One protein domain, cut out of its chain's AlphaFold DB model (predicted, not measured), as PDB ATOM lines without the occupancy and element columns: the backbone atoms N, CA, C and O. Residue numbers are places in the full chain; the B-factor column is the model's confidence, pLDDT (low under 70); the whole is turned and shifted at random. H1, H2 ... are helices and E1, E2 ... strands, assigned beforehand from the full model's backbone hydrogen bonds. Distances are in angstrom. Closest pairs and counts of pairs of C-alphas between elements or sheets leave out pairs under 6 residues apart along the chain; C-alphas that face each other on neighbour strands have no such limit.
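This is residues 8 to 124 of the 124 residues of an uncharacterized protein of Aneurinibacillus migulanus (UniProt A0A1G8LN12). Two antiparallel sheets stand face to face as a sandwich with crossed strands: a twisted sheet of five, E1 E10 E9 E6 E7, and a smaller one of three, E2 E5 E8. Between E2 and E5 the chain makes a small hairpin, E3 and E4, at one end of the small sheet, while two short helices, H1 and H2, lie together near the other end. The printed part has 117 residues, with ten named strands and two named helices in the order E1 E2 E3 E4 E5 H1 E6 E7 H2 E8 E9 E10, and its class is mostly strand. It is compact, with a radius of gyration of the C-alphas of 13.9 A, and its rounded outline spans 36 by 35 by 23 A.

E1, residues 8 to 10, is an edge strand of the large sheet, antiparallel to E10, residues 116 to 123, at 154 degrees, with N 8 and O 122 2.8 A apart. The pairing of E10 is staggered: residues 120 to 122 pair with E1, and residues 116 to 119 with E9, residues 101 to 107, where N 117 and O 105 are 2.9 A apart. E9 is antiparallel to E6, residues 57 to 64, at 165 degrees, with N 61 and O 104 3.0 A apart. E6 and E7, residues 67 to 74, form a hairpin, with N 60 and O 71 2.9 A apart; E7 is the other edge strand. E2, residues 14 to 20, E5, residues 39 to 45, and E8, residues 84 to 89, make the small sheet. E5 is its inner strand, with N 17 and O 42 2.9 A apart towards E2, and N 43 and O 85 2.9 A apart towards E8. The two sheets form a sandwich, two sheets face to face: the parts that face each other are 8.8 A centre to centre, and the strands of the one stand at 53 degrees to those of the other. The closest C-alphas of E1 and E2, Gly 9 and Met 16, are 5.1 A apart; those of E7 and E8, Phe 71 and Val 87, are 6.8 A apart. E3, residues 24 to 27, and E4, residues 33 to 36, are an antiparallel hairpin, with N 34 and O 26 2.8 A apart. H1, residues 49 to 52, is on neither of these two sheets, but touches H2, residues 77 to 82, with the C-alphas of Leu 52 and Lys 80 closest at 5.6 A. H2 only grazes the small sheet, with its residues 78 to 82. Every O i to N i+4 pair of H2 is within hydrogen-bond range; H1 is too short for such a pair.

E1 begins at C-alpha 8, (-36.560, 41.723, -17.363), and is 7.0 A long. E2 measures 17.7 A, E3 9.9 A, E4 9.5 A and E5 20.6 A. H1 measures 5.5 A. E6 runs 23.5 A from C-alpha 57 at (-51.702, 41.886, -35.413), and E7 23.4 A. H2 measures 8.6 A, E8 16.2 A and E9 20.3 A. E10, 22.2 A long, ends at C-alpha 123, (-37.450, 37.433, -12.958).

The two C-alphas farthest apart, those of Asn 23 and Glu 112, are 40.8 A apart, and those of Lys 8 and Glu 124, the chain's last residue, 6.4 A. The printed part has no cut. The link from E8 to E9, with 11 residues, is long; E9 to E10, with 8, is short but not tight; the other links are tight. The mean pLDDT of the printed part is 73.6, with 37 residues under 70, among them residues 64 to 69, 90 to 101 and 109 to 124.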
ATOM      1  N   LYS A   8     -37.347  41.178 -16.262       70.44
ATOM      2  CA  LYS A   8     -36.560  41.723 -17.363       70.44
ATOM      3  C   LYS A   8     -36.517  40.704 -18.476       70.44
ATOM      4  O   LYS A   8     -36.466  39.507 -18.242       70.44
ATOM      5  N   GLY A   9     -36.489  41.175 -19.705       72.81
ATOM      6  CA  GLY A   9     -36.259  40.282 -20.818       72.81
ATOM      7  C   GLY A   9     -35.958  41.040 -22.077       72.81
ATOM      8  O   GLY A   9     -36.505  42.120 -22.310       72.81
ATOM      9  N   GLU A  10     -35.041  40.498 -22.856       77.81
ATOM     10  CA  GLU A  10     -34.577  41.117 -24.082       77.81
ATOM     11  C   GLU A  10     -34.411  40.062 -25.170       77.81
ATOM     12  O   GLU A  10     -34.102  38.901 -24.913       77.81
ATOM     13  N   SER A  11     -34.622  40.499 -26.398       78.50
ATOM     14  CA  SER A  11     -34.276  39.782 -27.615       78.50
ATOM     15  C   SER A  11     -33.458  40.714 -28.516       78.50
ATOM     16  O   SER A  11     -33.033  41.788 -28.072       78.50
ATOM     17  N   GLU A  12     -33.219  40.341 -29.770       80.81
ATOM     18  CA  GLU A  12     -32.570  41.211 -30.754       80.81
ATOM     19  C   GLU A  12     -33.351  42.528 -30.923       80.81
ATOM     20  O   GLU A  12     -32.780  43.616 -30.793       80.81
ATOM     21  N   HIS A  13     -34.676  42.450 -31.074       85.38
ATOM     22  CA  HIS A  13     -35.512  43.613 -31.362       85.38
ATOM     23  C   HIS A  13     -36.484  44.015 -30.264       85.38
ATOM     24  O   HIS A  13     -37.104  45.067 -30.395       85.38
ATOM     25  N   TRP A  14     -36.621  43.269 -29.173       85.69
ATOM     26  CA  TRP A  14     -37.583  43.602 -28.125       85.69
ATOM     27  C   TRP A  14     -36.947  43.694 -26.749       85.69
ATOM     28  O   TRP A  14     -35.953  43.041 -26.434       85.69
ATOM     29  N   LYS A  15     -37.541  44.546 -25.918       85.12
ATOM     30  CA  LYS A  15     -37.206  44.702 -24.508       85.12
ATOM     31  C   LYS A  15     -38.477  44.777 -23.684       85.12
ATOM     32  O   LYS A  15     -39.364  45.580 -23.971       85.12
ATOM     33  N   MET A  16     -38.545  43.982 -22.631       79.44
ATOM     34  CA  MET A  16     -39.542  44.128 -21.586       79.44
ATOM     35  C   MET A  16     -39.203  45.336 -20.724       79.44
ATOM     36  O   MET A  16     -38.074  45.487 -20.256       79.44
ATOM     37  N   LEU A  17     -40.188  46.212 -20.539       75.44
ATOM     38  CA  LEU A  17     -40.053  47.350 -19.641       75.44
ATOM     39  C   LEU A  17     -40.395  46.930 -18.211       75.44
ATOM     40  O   LEU A  17     -39.617  47.220 -17.309       75.44
ATOM     41  N   TYR A  18     -41.545  46.274 -18.015       69.44
ATOM     42  CA  TYR A  18     -41.998  45.749 -16.723       69.44
ATOM     43  C   TYR A  18     -43.288  44.923 -16.870       69.44
ATOM     44  O   TYR A  18     -44.034  45.057 -17.849       69.44
ATOM     45  N   THR A  19     -43.572  44.115 -15.850       71.62
ATOM     46  CA  THR A  19     -44.898  43.555 -15.558       71.62
ATOM     47  C   THR A  19     -45.577  44.387 -14.475       71.62
ATOM     48  O   THR A  19     -44.936  44.812 -13.516       71.62
ATOM     49  N   ILE A  20     -46.878  44.600 -14.604       69.31
ATOM     50  CA  ILE A  20     -47.698  45.367 -13.667       69.31
ATOM     51  C   ILE A  20     -48.584  44.383 -12.920       69.31
ATOM     52  O   ILE A  20     -49.244  43.569 -13.557       69.31
ATOM     53  N   SER A  21     -48.610  44.453 -11.592       70.38
ATOM     54  CA  SER A  21     -49.615  43.777 -10.766       70.38
ATOM     55  C   SER A  21     -50.856  44.663 -10.582       70.38
ATOM     56  O   SER A  21     -50.753  45.888 -10.690       70.38
ATOM     57  N   PRO A  22     -52.027  44.093 -10.250       72.19
ATOM     58  CA  PRO A  22     -53.222  44.885  -9.991       72.19
ATOM     59  C   PRO A  22     -52.995  45.852  -8.823       72.19
ATOM     60  O   PRO A  22     -52.262  45.553  -7.878       72.19
ATOM     61  N   ASN A  23     -53.664  47.000  -8.874       77.00
ATOM     62  CA  ASN A  23     -53.569  48.104  -7.920       77.00
ATOM     63  C   ASN A  23     -52.161  48.714  -7.787       77.00
ATOM     64  O   ASN A  23     -51.815  49.263  -6.737       77.00
ATOM     65  N   GLN A  24     -51.344  48.640  -8.841       72.94
ATOM     66  CA  GLN A  24     -50.082  49.376  -8.923       72.94
ATOM     67  C   GLN A  24     -50.248  50.680  -9.704       72.94
ATOM     68  O   GLN A  24     -50.896  50.722 -10.752       72.94
ATOM     69  N   LYS A  25     -49.619  51.751  -9.201       79.06
ATOM     70  CA  LYS A  25     -49.484  53.008  -9.941       79.06
ATOM     71  C   LYS A  25     -48.486  52.824 -11.072       79.06
ATOM     72  O   LYS A  25     -47.342  52.443 -10.825       79.06
ATOM     73  N   VAL A  26     -48.910  53.132 -12.286       75.06
ATOM     74  CA  VAL A  26     -48.095  53.031 -13.496       75.06
ATOM     75  C   VAL A  26     -48.307  54.258 -14.359       75.06
ATOM     76  O   VAL A  26     -49.344  54.908 -14.275       75.06
ATOM     77  N   LYS A  27     -47.329  54.583 -15.202       74.31
ATOM     78  CA  LYS A  27     -47.514  55.629 -16.203       74.31
ATOM     79  C   LYS A  27     -48.201  55.046 -17.419       74.31
ATOM     80  O   LYS A  27     -47.671  54.120 -18.043       74.31
ATOM     81  N   ASP A  28     -49.343  55.621 -17.767       73.12
ATOM     82  CA  ASP A  28     -49.978  55.361 -19.043       73.12
ATOM     83  C   ASP A  28     -49.067  55.808 -20.194       73.12
ATOM     84  O   ASP A  28     -47.951  56.321 -20.036       73.12
ATOM     85  N   TYR A  29     -49.539  55.586 -21.405       63.59
ATOM     86  CA  TYR A  29     -48.790  55.945 -22.591       63.59
ATOM     87  C   TYR A  29     -48.702  57.455 -22.873       63.59
ATOM     88  O   TYR A  29     -47.973  57.858 -23.780       63.59
ATOM     89  N   GLU A  30     -49.465  58.288 -22.166       72.38
ATOM     90  CA  GLU A  30     -49.333  59.751 -22.170       72.38
ATOM     91  C   GLU A  30     -48.392  60.236 -21.053       72.38
ATOM     92  O   GLU A  30     -48.158  61.434 -20.911       72.38
ATOM     93  N   GLY A  31     -47.828  59.310 -20.268       75.50
ATOM     94  CA  GLY A  31     -46.963  59.612 -19.135       75.50
ATOM     95  C   GLY A  31     -47.721  60.023 -17.872       75.50
ATOM     96  O   GLY A  31     -47.074  60.447 -16.911       75.50
ATOM     97  N   LYS A  32     -49.055  59.901 -17.858       81.94
ATOM     98  CA  LYS A  32     -49.903  60.196 -16.698       81.94
ATOM     99  C   LYS A  32     -49.934  59.002 -15.759       81.94
ATOM    100  O   LYS A  32     -50.025  57.857 -16.196       81.94
ATOM    101  N   ASP A  33     -49.888  59.272 -14.462       84.19
ATOM    102  CA  ASP A  33     -50.019  58.224 -13.457       84.19
ATOM    103  C   ASP A  33     -51.465  57.706 -13.420       84.19
ATOM    104  O   ASP A  33     -52.403  58.449 -13.125       84.19
ATOM    105  N   ILE A  34     -51.631  56.416 -13.692       81.25
ATOM    106  CA  ILE A  34     -52.890  55.677 -13.599       81.25
ATOM    107  C   ILE A  34     -52.746  54.534 -12.592       81.25
ATOM    108  O   ILE A  34     -51.645  54.047 -12.328       81.25
ATOM    109  N   MET A  35     -53.863  54.089 -12.019       83.94
ATOM    110  CA  MET A  35     -53.897  52.848 -11.245       83.94
ATOM    111  C   MET A  35     -54.238  51.698 -12.190       83.94
ATOM    112  O   MET A  35     -55.315  51.707 -12.786       83.94
ATOM    113  N   SER A  36     -53.347  50.718 -12.333       74.88
ATOM    114  CA  SER A  36     -53.695  49.504 -13.071       74.88
ATOM    115  C   SER A  36     -54.647  48.654 -12.239       74.88
ATOM    116  O   SER A  36     -54.368  48.392 -11.074       74.88
ATOM    117  N   ASN A  37     -55.750  48.188 -12.822       75.69
ATOM    118  CA  ASN A  37     -56.708  47.306 -12.138       75.69
ATOM    119  C   ASN A  37     -56.493  45.823 -12.465       75.69
ATOM    120  O   ASN A  37     -57.158  44.957 -11.903       75.69
ATOM    121  N   VAL A  38     -55.570  45.533 -13.376       74.56
ATOM    122  CA  VAL A  38     -55.311  44.205 -13.928       74.56
ATOM    123  C   VAL A  38     -53.814  43.973 -14.008       74.56
ATOM    124  O   VAL A  38     -53.012  44.911 -13.962       74.56
ATOM    125  N   GLU A  39     -53.418  42.712 -14.112       75.25
ATOM    126  CA  GLU A  39     -52.034  42.425 -14.452       75.25
ATOM    127  C   GLU A  39     -51.752  42.880 -15.878       75.25
ATOM    128  O   GLU A  39     -52.640  42.861 -16.728       75.25
ATOM    129  N   SER A  40     -50.545  43.344 -16.172       75.50
ATOM    130  CA  SER A  40     -50.214  43.783 -17.529       75.50
ATOM    131  C   SER A  40     -48.748  43.592 -17.851       75.50
ATOM    132  O   SER A  40     -47.901  43.546 -16.963       75.50
ATOM    133  N   ILE A  41     -48.444  43.524 -19.139       77.56
ATOM    134  CA  ILE A  41     -47.081  43.453 -19.654       77.56
ATOM    135  C   ILE A  41     -46.861  44.635 -20.579       77.56
ATOM    136  O   ILE A  41     -47.700  44.903 -21.443       77.56
ATOM    137  N   ARG A  42     -45.711  45.302 -20.434       81.69
ATOM    138  CA  ARG A  42     -45.272  46.335 -21.373       81.69
ATOM    139  C   ARG A  42     -43.950  45.956 -22.033       81.69
ATOM    140  O   ARG A  42     -42.949  45.739 -21.347       81.69
ATOM    141  N   LEU A  43     -43.941  45.929 -23.364       84.38
ATOM    142  CA  LEU A  43     -42.763  45.660 -24.195       84.38
ATOM    143  C   LEU A  43     -42.480  46.837 -25.136       84.38
ATOM    144  O   LEU A  43     -43.397  47.554 -25.542       84.38
ATOM    145  N   LYS A  44     -41.212  47.008 -25.511       87.56
ATOM    146  CA  LYS A  44     -40.724  48.041 -26.430       87.56
ATOM    147  C   LYS A  44     -39.892  47.420 -27.547       87.56
ATOM    148  O   LYS A  44     -38.950  46.677 -27.270       87.56
ATOM    149  N   TYR A  45     -40.197  47.783 -28.788       87.94
ATOM    150  CA  TYR A  45     -39.363  47.486 -29.945       87.94
ATOM    151  C   TYR A  45     -38.113  48.377 -29.945       87.94
ATOM    152  O   TYR A  45     -38.207  49.600 -29.831       87.94
ATOM    153  N   LYS A  46     -36.939  47.756 -30.057       88.19
ATOM    154  CA  LYS A  46     -35.609  48.380 -30.119       88.19
ATOM    155  C   LYS A  46     -35.167  48.683 -31.555       88.19
ATOM    156  O   LYS A  46     -34.276  49.505 -31.751       88.19
ATOM    157  N   GLY A  47     -35.756  48.006 -32.542       83.25
ATOM    158  CA  GLY A  47     -35.406  48.162 -33.953       83.25
ATOM    159  C   GLY A  47     -36.019  49.404 -34.613       83.25
ATOM    160  O   GLY A  47     -36.651  50.249 -33.979       83.25
ATOM    161  N   ASN A  48     -35.870  49.500 -35.936       86.75
ATOM    162  CA  ASN A  48     -36.467  50.580 -36.724       86.75
ATOM    163  C   ASN A  48     -38.001  50.465 -36.753       86.75
ATOM    164  O   ASN A  48     -38.538  49.558 -37.385       86.75
ATOM    165  N   ILE A  49     -38.698  51.421 -36.133       86.06
ATOM    166  CA  ILE A  49     -40.167  51.448 -36.003       86.06
ATOM    167  C   ILE A  49     -40.888  51.359 -37.358       86.06
ATOM    168  O   ILE A  49     -41.973  50.791 -37.426       86.06
ATOM    169  N   LYS A  50     -40.280  51.824 -38.461       84.94
ATOM    170  CA  LYS A  50     -40.872  51.671 -39.803       84.94
ATOM    171  C   LYS A  50     -41.124  50.209 -40.186       84.94
ATOM    172  O   LYS A  50     -42.027  49.955 -40.966       84.94
ATOM    173  N   ALA A  51     -40.383  49.257 -39.617       80.62
ATOM    174  CA  ALA A  51     -40.627  47.829 -39.821       80.62
ATOM    175  C   ALA A  51     -41.987  47.363 -39.263       80.62
ATOM    176  O   ALA A  51     -42.477  46.306 -39.643       80.62
ATOM    177  N   LEU A  52     -42.609  48.149 -38.376       83.62
ATOM    178  CA  LEU A  52     -43.890  47.834 -37.747       83.62
ATOM    179  C   LEU A  52     -45.100  48.408 -38.504       83.62
ATOM    180  O   LEU A  52     -46.233  48.102 -38.131       83.62
ATOM    181  N   SER A  53     -44.905  49.230 -39.547       82.12
ATOM    182  CA  SER A  53     -46.015  49.884 -40.269       82.12
ATOM    183  C   SER A  53     -46.996  48.882 -40.875       82.12
ATOM    184  O   SER A  53     -48.214  49.104 -40.863       82.12
ATOM    185  N   ASP A  54     -46.445  47.766 -41.347       81.38
ATOM    186  CA  ASP A  54     -47.147  46.728 -42.096       81.38
ATOM    187  C   ASP A  54     -47.619  45.579 -41.206       81.38
ATOM    188  O   ASP A  54     -48.184  44.614 -41.721       81.38
ATOM    189  N   VAL A  55     -47.389  45.683 -39.893       81.50
ATOM    190  CA  VAL A  55     -47.914  44.746 -38.904       81.50
ATOM    191  C   VAL A  55     -49.380  45.088 -38.650       81.50
ATOM    192  O   VAL A  55     -49.731  46.257 -38.452       81.50
ATOM    193  N   HIS A  56     -50.239  44.074 -38.672       83.56
ATOM    194  CA  HIS A  56     -51.683  44.192 -38.454       83.56
ATOM    195  C   HIS A  56     -52.103  43.636 -37.098       83.56
ATOM    196  O   HIS A  56     -53.094  44.076 -36.509       83.56
ATOM    197  N   LYS A  57     -51.370  42.640 -36.608       83.69
ATOM    198  CA  LYS A  57     -51.702  41.886 -35.413       83.69
ATOM    199  C   LYS A  57     -50.429  41.422 -34.719       83.69
ATOM    200  O   LYS A  57     -49.467  41.009 -35.363       83.69
ATOM    201  N   TYR A  58     -50.439  41.460 -33.396       80.56
ATOM    202  CA  TYR A  58     -49.370  40.891 -32.590       80.56
ATOM    203  C   TYR A  58     -49.940  39.931 -31.557       80.56
ATOM    204  O   TYR A  58     -51.055  40.103 -31.057       80.56
ATOM    205  N   ARG A  59     -49.132  38.930 -31.220       80.88
ATOM    206  CA  ARG A  59     -49.400  37.972 -30.160       80.88
ATOM    207  C   ARG A  59     -48.219  37.927 -29.206       80.88
ATOM    208  O   ARG A  59     -47.084  37.798 -29.646       80.88
ATOM    209  N   ILE A  60     -48.491  37.995 -27.912       78.50
ATOM    210  CA  ILE A  60     -47.490  37.773 -26.867       78.50
ATOM    211  C   ILE A  60     -47.840  36.479 -26.157       78.50
ATOM    212  O   ILE A  60     -48.998  36.277 -25.796       78.50
ATOM    213  N   GLY A  61     -46.849  35.623 -25.952       77.94
ATOM    214  CA  GLY A  61     -46.965  34.482 -25.062       77.94
ATOM    215  C   GLY A  61     -46.043  34.631 -23.869       77.94
ATOM    216  O   GLY A  61     -44.900  35.062 -24.018       77.94
ATOM    217  N   LEU A  62     -46.544  34.263 -22.696       76.19
ATOM    218  CA  LEU A  62     -45.731  33.941 -21.531       76.19
ATOM    219  C   LEU A  62     -45.892  32.458 -21.219       76.19
ATOM    220  O   LEU A  62     -47.021  31.985 -21.113       76.19
ATOM    221  N   THR A  63     -44.785  31.755 -21.019       70.62
ATOM    222  CA  THR A  63     -44.768  30.333 -20.671       70.62
ATOM    223  C   THR A  63     -44.031  30.161 -19.351       70.62
ATOM    224  O   THR A  63     -42.854  30.509 -19.250       70.62
ATOM    225  N   GLY A  64     -44.707  29.615 -18.336       63.97
ATOM    226  CA  GLY A  64     -44.085  29.312 -17.043       63.97
ATOM    227  C   GLY A  64     -44.828  28.236 -16.253       63.97
ATOM    228  O   GLY A  64     -46.058  28.187 -16.277       63.97
ATOM    229  N   ALA A  65     -44.081  27.355 -15.578       49.38
ATOM    230  CA  ALA A  65     -44.578  26.274 -14.705       49.38
ATOM    231  C   ALA A  65     -45.834  25.524 -15.218       49.38
ATOM    232  O   ALA A  65     -46.740  25.205 -14.451       49.38
ATOM    233  N   GLY A  66     -45.894  25.247 -16.527       53.75
ATOM    234  CA  GLY A  66     -46.975  24.474 -17.152       53.75
ATOM    235  C   GLY A  66     -48.217  25.267 -17.571       53.75
ATOM    236  O   GLY A  66     -49.226  24.649 -17.896       53.75
ATOM    237  N   THR A  67     -48.175  26.605 -17.575       57.16
ATOM    238  CA  THR A  67     -49.268  27.440 -18.103       57.16
ATOM    239  C   THR A  67     -48.762  28.419 -19.159       57.16
ATOM    240  O   THR A  67     -47.789  29.138 -18.925       57.16
ATOM    241  N   ASP A  68     -49.465  28.466 -20.293       65.25
ATOM    242  CA  ASP A  68     -49.255  29.439 -21.363       65.25
ATOM    243  C   ASP A  68     -50.298  30.557 -21.268       65.25
ATOM    244  O   ASP A  68     -51.507  30.315 -21.330       65.25
ATOM    245  N   MET A  69     -49.840  31.798 -21.133       68.44
ATOM    246  CA  MET A  69     -50.688  32.986 -21.212       68.44
ATOM    247  C   MET A  69     -50.494  33.624 -22.575       68.44
ATOM    248  O   MET A  69     -49.405  34.098 -22.891       68.44
ATOM    249  N   VAL A  70     -51.550  33.628 -23.385       72.06
ATOM    250  CA  VAL A  70     -51.511  34.152 -24.749       72.06
ATOM    251  C   VAL A  70     -52.365  35.406 -24.847       72.06
ATOM    252  O   VAL A  70     -53.556  35.403 -24.541       72.06
ATOM    253  N   PHE A  71     -51.747  36.471 -25.329       74.31
ATOM    254  CA  PHE A  71     -52.344  37.779 -25.504       74.31
ATOM    255  C   PHE A  71     -52.384  38.124 -26.982       74.31
ATOM    256  O   PHE A  71     -51.339  38.142 -27.624       74.31
ATOM    257  N   ASP A  72     -53.567  38.408 -27.522       77.00
ATOM    258  CA  ASP A  72     -53.750  38.643 -28.953       77.00
ATOM    259  C   ASP A  72     -54.445  39.986 -29.217       77.00
ATOM    260  O   ASP A  72     -55.509  40.259 -28.653       77.00
ATOM    261  N   ARG A  73     -53.846  40.853 -30.043       80.00
ATOM    262  CA  ARG A  73     -54.336  42.224 -30.273       80.00
ATOM    263  C   ARG A  73     -54.084  42.693 -31.706       80.00
ATOM    264  O   ARG A  73     -53.041  42.430 -32.300       80.00
ATOM    265  N   ILE A  74     -55.047  43.441 -32.243       83.19
ATOM    266  CA  ILE A  74     -54.895  44.196 -33.495       83.19
ATOM    267  C   ILE A  74     -54.006  45.411 -33.215       83.19
ATOM    268  O   ILE A  74     -54.173  46.074 -32.190       83.19
ATOM    269  N   THR A  75     -53.066  45.704 -34.111       80.69
ATOM    270  CA  THR A  75     -52.205  46.885 -33.991       80.69
ATOM    271  C   THR A  75     -53.018  48.164 -34.124       80.69
ATOM    272  O   THR A  75     -53.813  48.300 -35.057       80.69
ATOM    273  N   ASP A  76     -52.754  49.135 -33.261       83.06
ATOM    274  CA  ASP A  76     -53.282  50.489 -33.385       83.06
ATOM    275  C   ASP A  76     -52.210  51.464 -33.907       83.06
ATOM    276  O   ASP A  76     -51.039  51.117 -34.093       83.06
ATOM    277  N   LYS A  77     -52.613  52.716 -34.159       83.81
ATOM    278  CA  LYS A  77     -51.697  53.779 -34.593       83.81
ATOM    279  C   LYS A  77     -50.540  53.984 -33.605       83.81
ATOM    280  O   LYS A  77     -49.418  54.231 -34.029       83.81
ATOM    281  N   ARG A  78     -50.784  53.860 -32.298       82.50
ATOM    282  CA  ARG A  78     -49.766  54.091 -31.265       82.50
ATOM    283  C   ARG A  78     -48.702  52.999 -31.280       82.50
ATOM    284  O   ARG A  78     -47.521  53.328 -31.173       82.50
ATOM    285  N   PHE A  79     -49.083  51.737 -31.448       85.75
ATOM    286  CA  PHE A  79     -48.135  50.646 -31.659       85.75
ATOM    287  C   PHE A  79     -47.245  50.944 -32.872       85.75
ATOM    288  O   PHE A  79     -46.025  50.863 -32.767       85.75
ATOM    289  N   LYS A  80     -47.839  51.377 -33.991       84.94
ATOM    290  CA  LYS A  80     -47.097  51.709 -35.219       84.94
ATOM    291  C   LYS A  80     -46.173  52.920 -35.062       84.94
ATOM    292  O   LYS A  80     -45.108  52.938 -35.664       84.94
ATOM    293  N   ASP A  81     -46.550  53.895 -34.238       86.94
ATOM    294  CA  ASP A  81     -45.764  55.116 -34.014       86.94
ATOM    295  C   ASP A  81     -44.640  54.924 -32.982       86.94
ATOM    296  O   ASP A  81     -43.601  55.579 -33.056       86.94
ATOM    297  N   THR A  82     -44.846  54.057 -31.986       87.00
ATOM    298  CA  THR A  82     -43.957  53.950 -30.815       87.00
ATOM    299  C   THR A  82     -43.240  52.611 -30.704       87.00
ATOM    300  O   THR A  82     -42.246  52.523 -29.985       87.00
ATOM    301  N   GLY A  83     -43.736  51.563 -31.357       87.62
ATOM    302  CA  GLY A  83     -43.280  50.191 -31.159       87.62
ATOM    303  C   GLY A  83     -43.523  49.659 -29.747       87.62
ATOM    304  O   GLY A  83     -42.803  48.769 -29.303       87.62
ATOM    305  N   GLU A  84     -44.477  50.224 -29.003       87.31
ATOM    306  CA  GLU A  84     -44.823  49.747 -27.663       87.31
ATOM    307  C   GLU A  84     -46.043  48.847 -27.674       87.31
ATOM    308  O   GLU A  84     -47.095  49.203 -28.203       87.31
ATOM    309  N   ILE A  85     -45.913  47.712 -26.994       83.31
ATOM    310  CA  ILE A  85     -47.017  46.803 -26.725       83.31
ATOM    311  C   ILE A  85     -47.380  46.912 -25.250       83.31
ATOM    312  O   ILE A  85     -46.510  46.809 -24.386       83.31
ATOM    313  N   TYR A  86     -48.668  47.078 -24.976       79.44
ATOM    314  CA  TYR A  86     -49.251  46.941 -23.650       79.44
ATOM    315  C   TYR A  86     -50.377  45.940 -23.748       79.44
ATOM    316  O   TYR A  86     -51.322  46.139 -24.518       79.44
ATOM    317  N   VAL A  87     -50.277  44.872 -22.967       75.94
ATOM    318  CA  VAL A  87     -51.387  43.941 -22.861       75.94
ATOM    319  C   VAL A  87     -51.778  43.742 -21.421       75.94
ATOM    320  O   VAL A  87     -50.981  43.326 -20.587       75.94
ATOM    321  N   GLU A  88     -53.044  44.038 -21.177       75.94
ATOM    322  CA  GLU A  88     -53.745  43.730 -19.952       75.94
ATOM    323  C   GLU A  88     -54.174  42.267 -19.938       75.94
ATOM    324  O   GLU A  88     -54.822  41.772 -20.866       75.94
ATOM    325  N   ASN A  89     -53.838  41.598 -18.848       71.50
ATOM    326  CA  ASN A  89     -54.296  40.275 -18.511       71.50
ATOM    327  C   ASN A  89     -55.613  40.360 -17.740       71.50
ATOM    328  O   ASN A  89     -55.643  40.628 -16.541       71.50
ATOM    329  N   HIS A  90     -56.701  40.097 -18.456       68.19
ATOM    330  CA  HIS A  90     -58.043  39.972 -17.887       68.19
ATOM    331  C   HIS A  90     -58.382  38.521 -17.489       68.19
ATOM    332  O   HIS A  90     -59.502  38.254 -17.057       68.19
ATOM    333  N   ALA A  91     -57.449  37.571 -17.646       62.28
ATOM    334  CA  ALA A  91     -57.626  36.188 -17.212       62.28
ATOM    335  C   ALA A  91     -57.299  36.021 -15.715       62.28
ATOM    336  O   ALA A  91     -56.580  36.820 -15.118       62.28
ATOM    337  N   SER A  92     -57.812  34.954 -15.099       54.34
ATOM    338  CA  SER A  92     -57.606  34.631 -13.676       54.34
ATOM    339  C   SER A  92     -56.207  34.089 -13.345       54.34
ATOM    340  O   SER A  92     -55.897  33.847 -12.177       54.34
ATOM    341  N   THR A  93     -55.361  33.887 -14.353       61.69
ATOM    342  CA  THR A  93     -53.996  33.384 -14.198       61.69
ATOM    343  C   THR A  93     -53.061  34.534 -13.842       61.69
ATOM    344  O   THR A  93     -52.967  35.481 -14.612       61.69
ATOM    345  N   SER A  94     -52.382  34.466 -12.692       62.84
ATOM    346  CA  SER A  94     -51.497  35.539 -12.224       62.84
ATOM    347  C   SER A  94     -50.058  35.387 -12.738       62.84
ATOM    348  O   SER A  94     -49.408  34.391 -12.418       62.84
ATOM    349  N   ILE A  95     -49.533  36.385 -13.455       65.88
ATOM    350  CA  ILE A  95     -48.134  36.471 -13.916       65.88
ATOM    351  C   ILE A  95     -47.184  36.460 -12.711       65.88
ATOM    352  O   ILE A  95     -46.177  35.766 -12.711       65.88
ATOM    353  N   ASN A  96     -47.519  37.170 -11.632       57.41
ATOM    354  CA  ASN A  96     -46.639  37.326 -10.466       57.41
ATOM    355  C   ASN A  96     -46.513  36.084  -9.559       57.41
ATOM    356  O   ASN A  96     -45.757  36.119  -8.594       57.41
ATOM    357  N   LYS A  97     -47.251  35.000  -9.835       59.28
ATOM    358  CA  LYS A  97     -47.202  33.750  -9.052       59.28
ATOM    359  C   LYS A  97     -46.304  32.685  -9.675       59.28
ATOM    360  O   LYS A  97     -46.286  31.554  -9.195       59.28
ATOM    361  N   ASN A  98     -45.612  33.016 -10.760       61.06
ATOM    362  CA  ASN A  98     -44.872  32.053 -11.556       61.06
ATOM    363  C   ASN A  98     -43.385  32.440 -11.563       61.06
ATOM    364  O   ASN A  98     -43.000  33.470 -12.107       61.06
ATOM    365  N   GLU A  99     -42.553  31.644 -10.892       55.84
ATOM    366  CA  GLU A  99     -41.143  31.979 -10.628       55.84
ATOM    367  C   GLU A  99     -40.224  31.716 -11.835       55.84
ATOM    368  O   GLU A  99     -39.100  32.197 -11.869       55.84
ATOM    369  N   ASN A 100     -40.701  30.987 -12.851       64.50
ATOM    370  CA  ASN A 100     -39.939  30.628 -14.050       64.50
ATOM    371  C   ASN A 100     -40.738  30.971 -15.313       64.50
ATOM    372  O   ASN A 100     -41.281  30.081 -15.969       64.50
ATOM    373  N   ILE A 101     -40.852  32.261 -15.630       64.31
ATOM    374  CA  ILE A 101     -41.577  32.747 -16.813       64.31
ATOM    375  C   ILE A 101     -40.591  33.035 -17.930       64.31
ATOM    376  O   ILE A 101     -39.705  33.851 -17.742       64.31
ATOM    377  N   THR A 102     -40.817  32.444 -19.098       70.25
ATOM    378  CA  THR A 102     -40.217  32.823 -20.388       70.25
ATOM    379  C   THR A 102     -41.282  33.484 -21.265       70.25
ATOM    380  O   THR A 102     -42.472  33.405 -20.949       70.25
ATOM    381  N   GLY A 103     -40.910  34.140 -22.366       75.56
ATOM    382  CA  GLY A 103     -41.917  34.686 -23.272       75.56
ATOM    383  C   GLY A 103     -41.490  34.805 -24.721       75.56
ATOM    384  O   GLY A 103     -40.402  34.425 -25.140       75.56
ATOM    385  N   TRP A 104     -42.413  35.295 -25.529       76.44
ATOM    386  CA  TRP A 104     -42.200  35.480 -26.953       76.44
ATOM    387  C   TRP A 104     -43.172  36.515 -27.500       76.44
ATOM    388  O   TRP A 104     -44.268  36.713 -26.967       76.44
ATOM    389  N   VAL A 105     -42.769  37.166 -28.588       77.56
ATOM    390  CA  VAL A 105     -43.605  38.097 -29.347       77.56
ATOM    391  C   VAL A 105     -43.653  37.619 -30.787       77.56
ATOM    392  O   VAL A 105     -42.632  37.424 -31.439       77.56
ATOM    393  N   LEU A 106     -44.862  37.435 -31.296       76.38
ATOM    394  CA  LEU A 106     -45.114  37.055 -32.676       76.38
ATOM    395  C   LEU A 106     -45.848  38.198 -33.375       76.38
ATOM    396  O   LEU A 106     -46.890  38.650 -32.896       76.38
ATOM    397  N   LEU A 107     -45.323  38.646 -34.512       77.88
ATOM    398  CA  LEU A 107     -45.957  39.651 -35.363       77.88
ATOM    399  C   LEU A 107     -46.517  38.968 -36.616       77.88
ATOM    400  O   LEU A 107     -45.830  38.156 -37.230       77.88
ATOM    401  N   ASP A 108     -47.762  39.285 -36.986       71.38
ATOM    402  CA  ASP A 108     -48.410  38.858 -38.238       71.38
ATOM    403  C   ASP A 108     -48.215  37.370 -38.610       71.38
ATOM    404  O   ASP A 108     -47.813  37.020 -39.718       71.38
ATOM    405  N   LEU A 109     -48.594  36.477 -37.688       59.75
ATOM    406  CA  LEU A 109     -48.459  35.008 -37.768       59.75
ATOM    407  C   LEU A 109     -49.014  34.318 -39.027       59.75
ATOM    408  O   LEU A 109     -48.694  33.160 -39.270       59.75
ATOM    409  N   ASN A 110     -49.860  35.001 -39.797       56.28
ATOM    410  CA  ASN A 110     -50.542  34.446 -40.969       56.28
ATOM    411  C   ASN A 110     -50.017  35.008 -42.303       56.28
ATOM    412  O   ASN A 110     -50.558  34.670 -43.353       56.28
ATOM    413  N   LYS A 111     -49.010  35.887 -42.279       56.78
ATOM    414  CA  LYS A 111     -48.362  36.409 -43.489       56.78
ATOM    415  C   LYS A 111     -47.188  35.488 -43.834       56.78
ATOM    416  O   LYS A 111     -46.415  35.136 -42.946       56.78
ATOM    417  N   GLU A 112     -47.025  35.100 -45.102       46.28
ATOM    418  CA  GLU A 112     -45.749  34.521 -45.547       46.28
ATOM    419  C   GLU A 112     -44.628  35.518 -45.197       46.28
ATOM    420  O   GLU A 112     -44.661  36.669 -45.632       46.28
ATOM    421  N   GLY A 113     -43.687  35.106 -44.340       50.62
ATOM    422  CA  GLY A 113     -42.638  35.979 -43.797       50.62
ATOM    423  C   GLY A 113     -42.955  36.669 -42.462       50.62
ATOM    424  O   GLY A 113     -42.222  37.580 -42.080       50.62
ATOM    425  N   GLY A 114     -44.009  36.266 -41.742       53.69
ATOM    426  CA  GLY A 114     -44.243  36.715 -40.364       53.69
ATOM    427  C   GLY A 114     -43.026  36.443 -39.472       53.69
ATOM    428  O   GLY A 114     -42.534  35.315 -39.400       53.69
ATOM    429  N   THR A 115     -42.513  37.481 -38.813       60.81
ATOM    430  CA  THR A 115     -41.356  37.391 -37.920       60.81
ATOM    431  C   THR A 115     -41.825  37.103 -36.498       60.81
ATOM    432  O   THR A 115     -42.464  37.921 -35.831       60.81
ATOM    433  N   GLY A 116     -41.526  35.891 -36.039       61.34
ATOM    434  CA  GLY A 116     -41.645  35.510 -34.641       61.34
ATOM    435  C   GLY A 116     -40.306  35.660 -33.943       61.34
ATOM    436  O   GLY A 116     -39.319  35.089 -34.400       61.34
ATOM    437  N   GLU A 117     -40.270  36.403 -32.841       67.81
ATOM    438  CA  GLU A 117     -39.059  36.559 -32.047       67.81
ATOM    439  C   GLU A 117     -39.310  36.109 -30.606       67.81
ATOM    440  O   GLU A 117     -40.199  36.604 -29.905       67.81
ATOM    441  N   GLY A 118     -38.524  35.130 -30.161       64.06
ATOM    442  CA  GLY A 118     -38.495  34.737 -28.759       64.06
ATOM    443  C   GLY A 118     -37.863  35.842 -27.919       64.06
ATOM    444  O   GLY A 118     -36.843  36.403 -28.315       64.06
ATOM    445  N   ILE A 119     -38.443  36.143 -26.756       68.88
ATOM    446  CA  ILE A 119     -37.833  37.049 -25.780       68.88
ATOM    447  C   ILE A 119     -37.538  36.236 -24.534       68.88
ATOM    448  O   ILE A 119     -38.450  35.741 -23.878       68.88
ATOM    449  N   ASP A 120     -36.266  36.119 -24.172       66.06
ATOM    450  CA  ASP A 120     -35.918  35.475 -22.912       66.06
ATOM    451  C   ASP A 120     -36.335  36.408 -21.768       66.06
ATOM    452  O   ASP A 120     -35.708  37.441 -21.529       66.06
ATOM    453  N   LEU A 121     -37.465  36.094 -21.136       66.69
ATOM    454  CA  LEU A 121     -37.974  36.797 -19.967       66.69
ATOM    455  C   LEU A 121     -37.429  36.092 -18.728       66.69
ATOM    456  O   LEU A 121     -37.404  34.868 -18.677       66.69
ATOM    457  N   LYS A 122     -36.962  36.858 -17.748       61.22
ATOM    458  CA  LYS A 122     -36.424  36.363 -16.484       61.22
ATOM    459  C   LYS A 122     -36.902  37.249 -15.334       61.22
ATOM    460  O   LYS A 122     -36.946  38.472 -15.497       61.22
ATOM    461  N   PRO A 123     -37.263  36.665 -14.182       59.88
ATOM    462  CA  PRO A 123     -37.450  37.433 -12.958       59.88
ATOM    463  C   PRO A 123     -36.150  38.155 -12.564       59.88
ATOM    464  O   PRO A 123     -35.055  37.652 -12.829       59.88
ATOM    465  N   GLU A 124     -36.286  39.326 -11.947       58.06
ATOM    466  CA  GLU A 124     -35.224  40.108 -11.298       58.06
ATOM    467  C   GLU A 124     -35.235  39.911  -9.778       58.06
ATOM    468  O   GLU A 124     -36.340  39.891  -9.184       58.06
TER     469      GLU A 124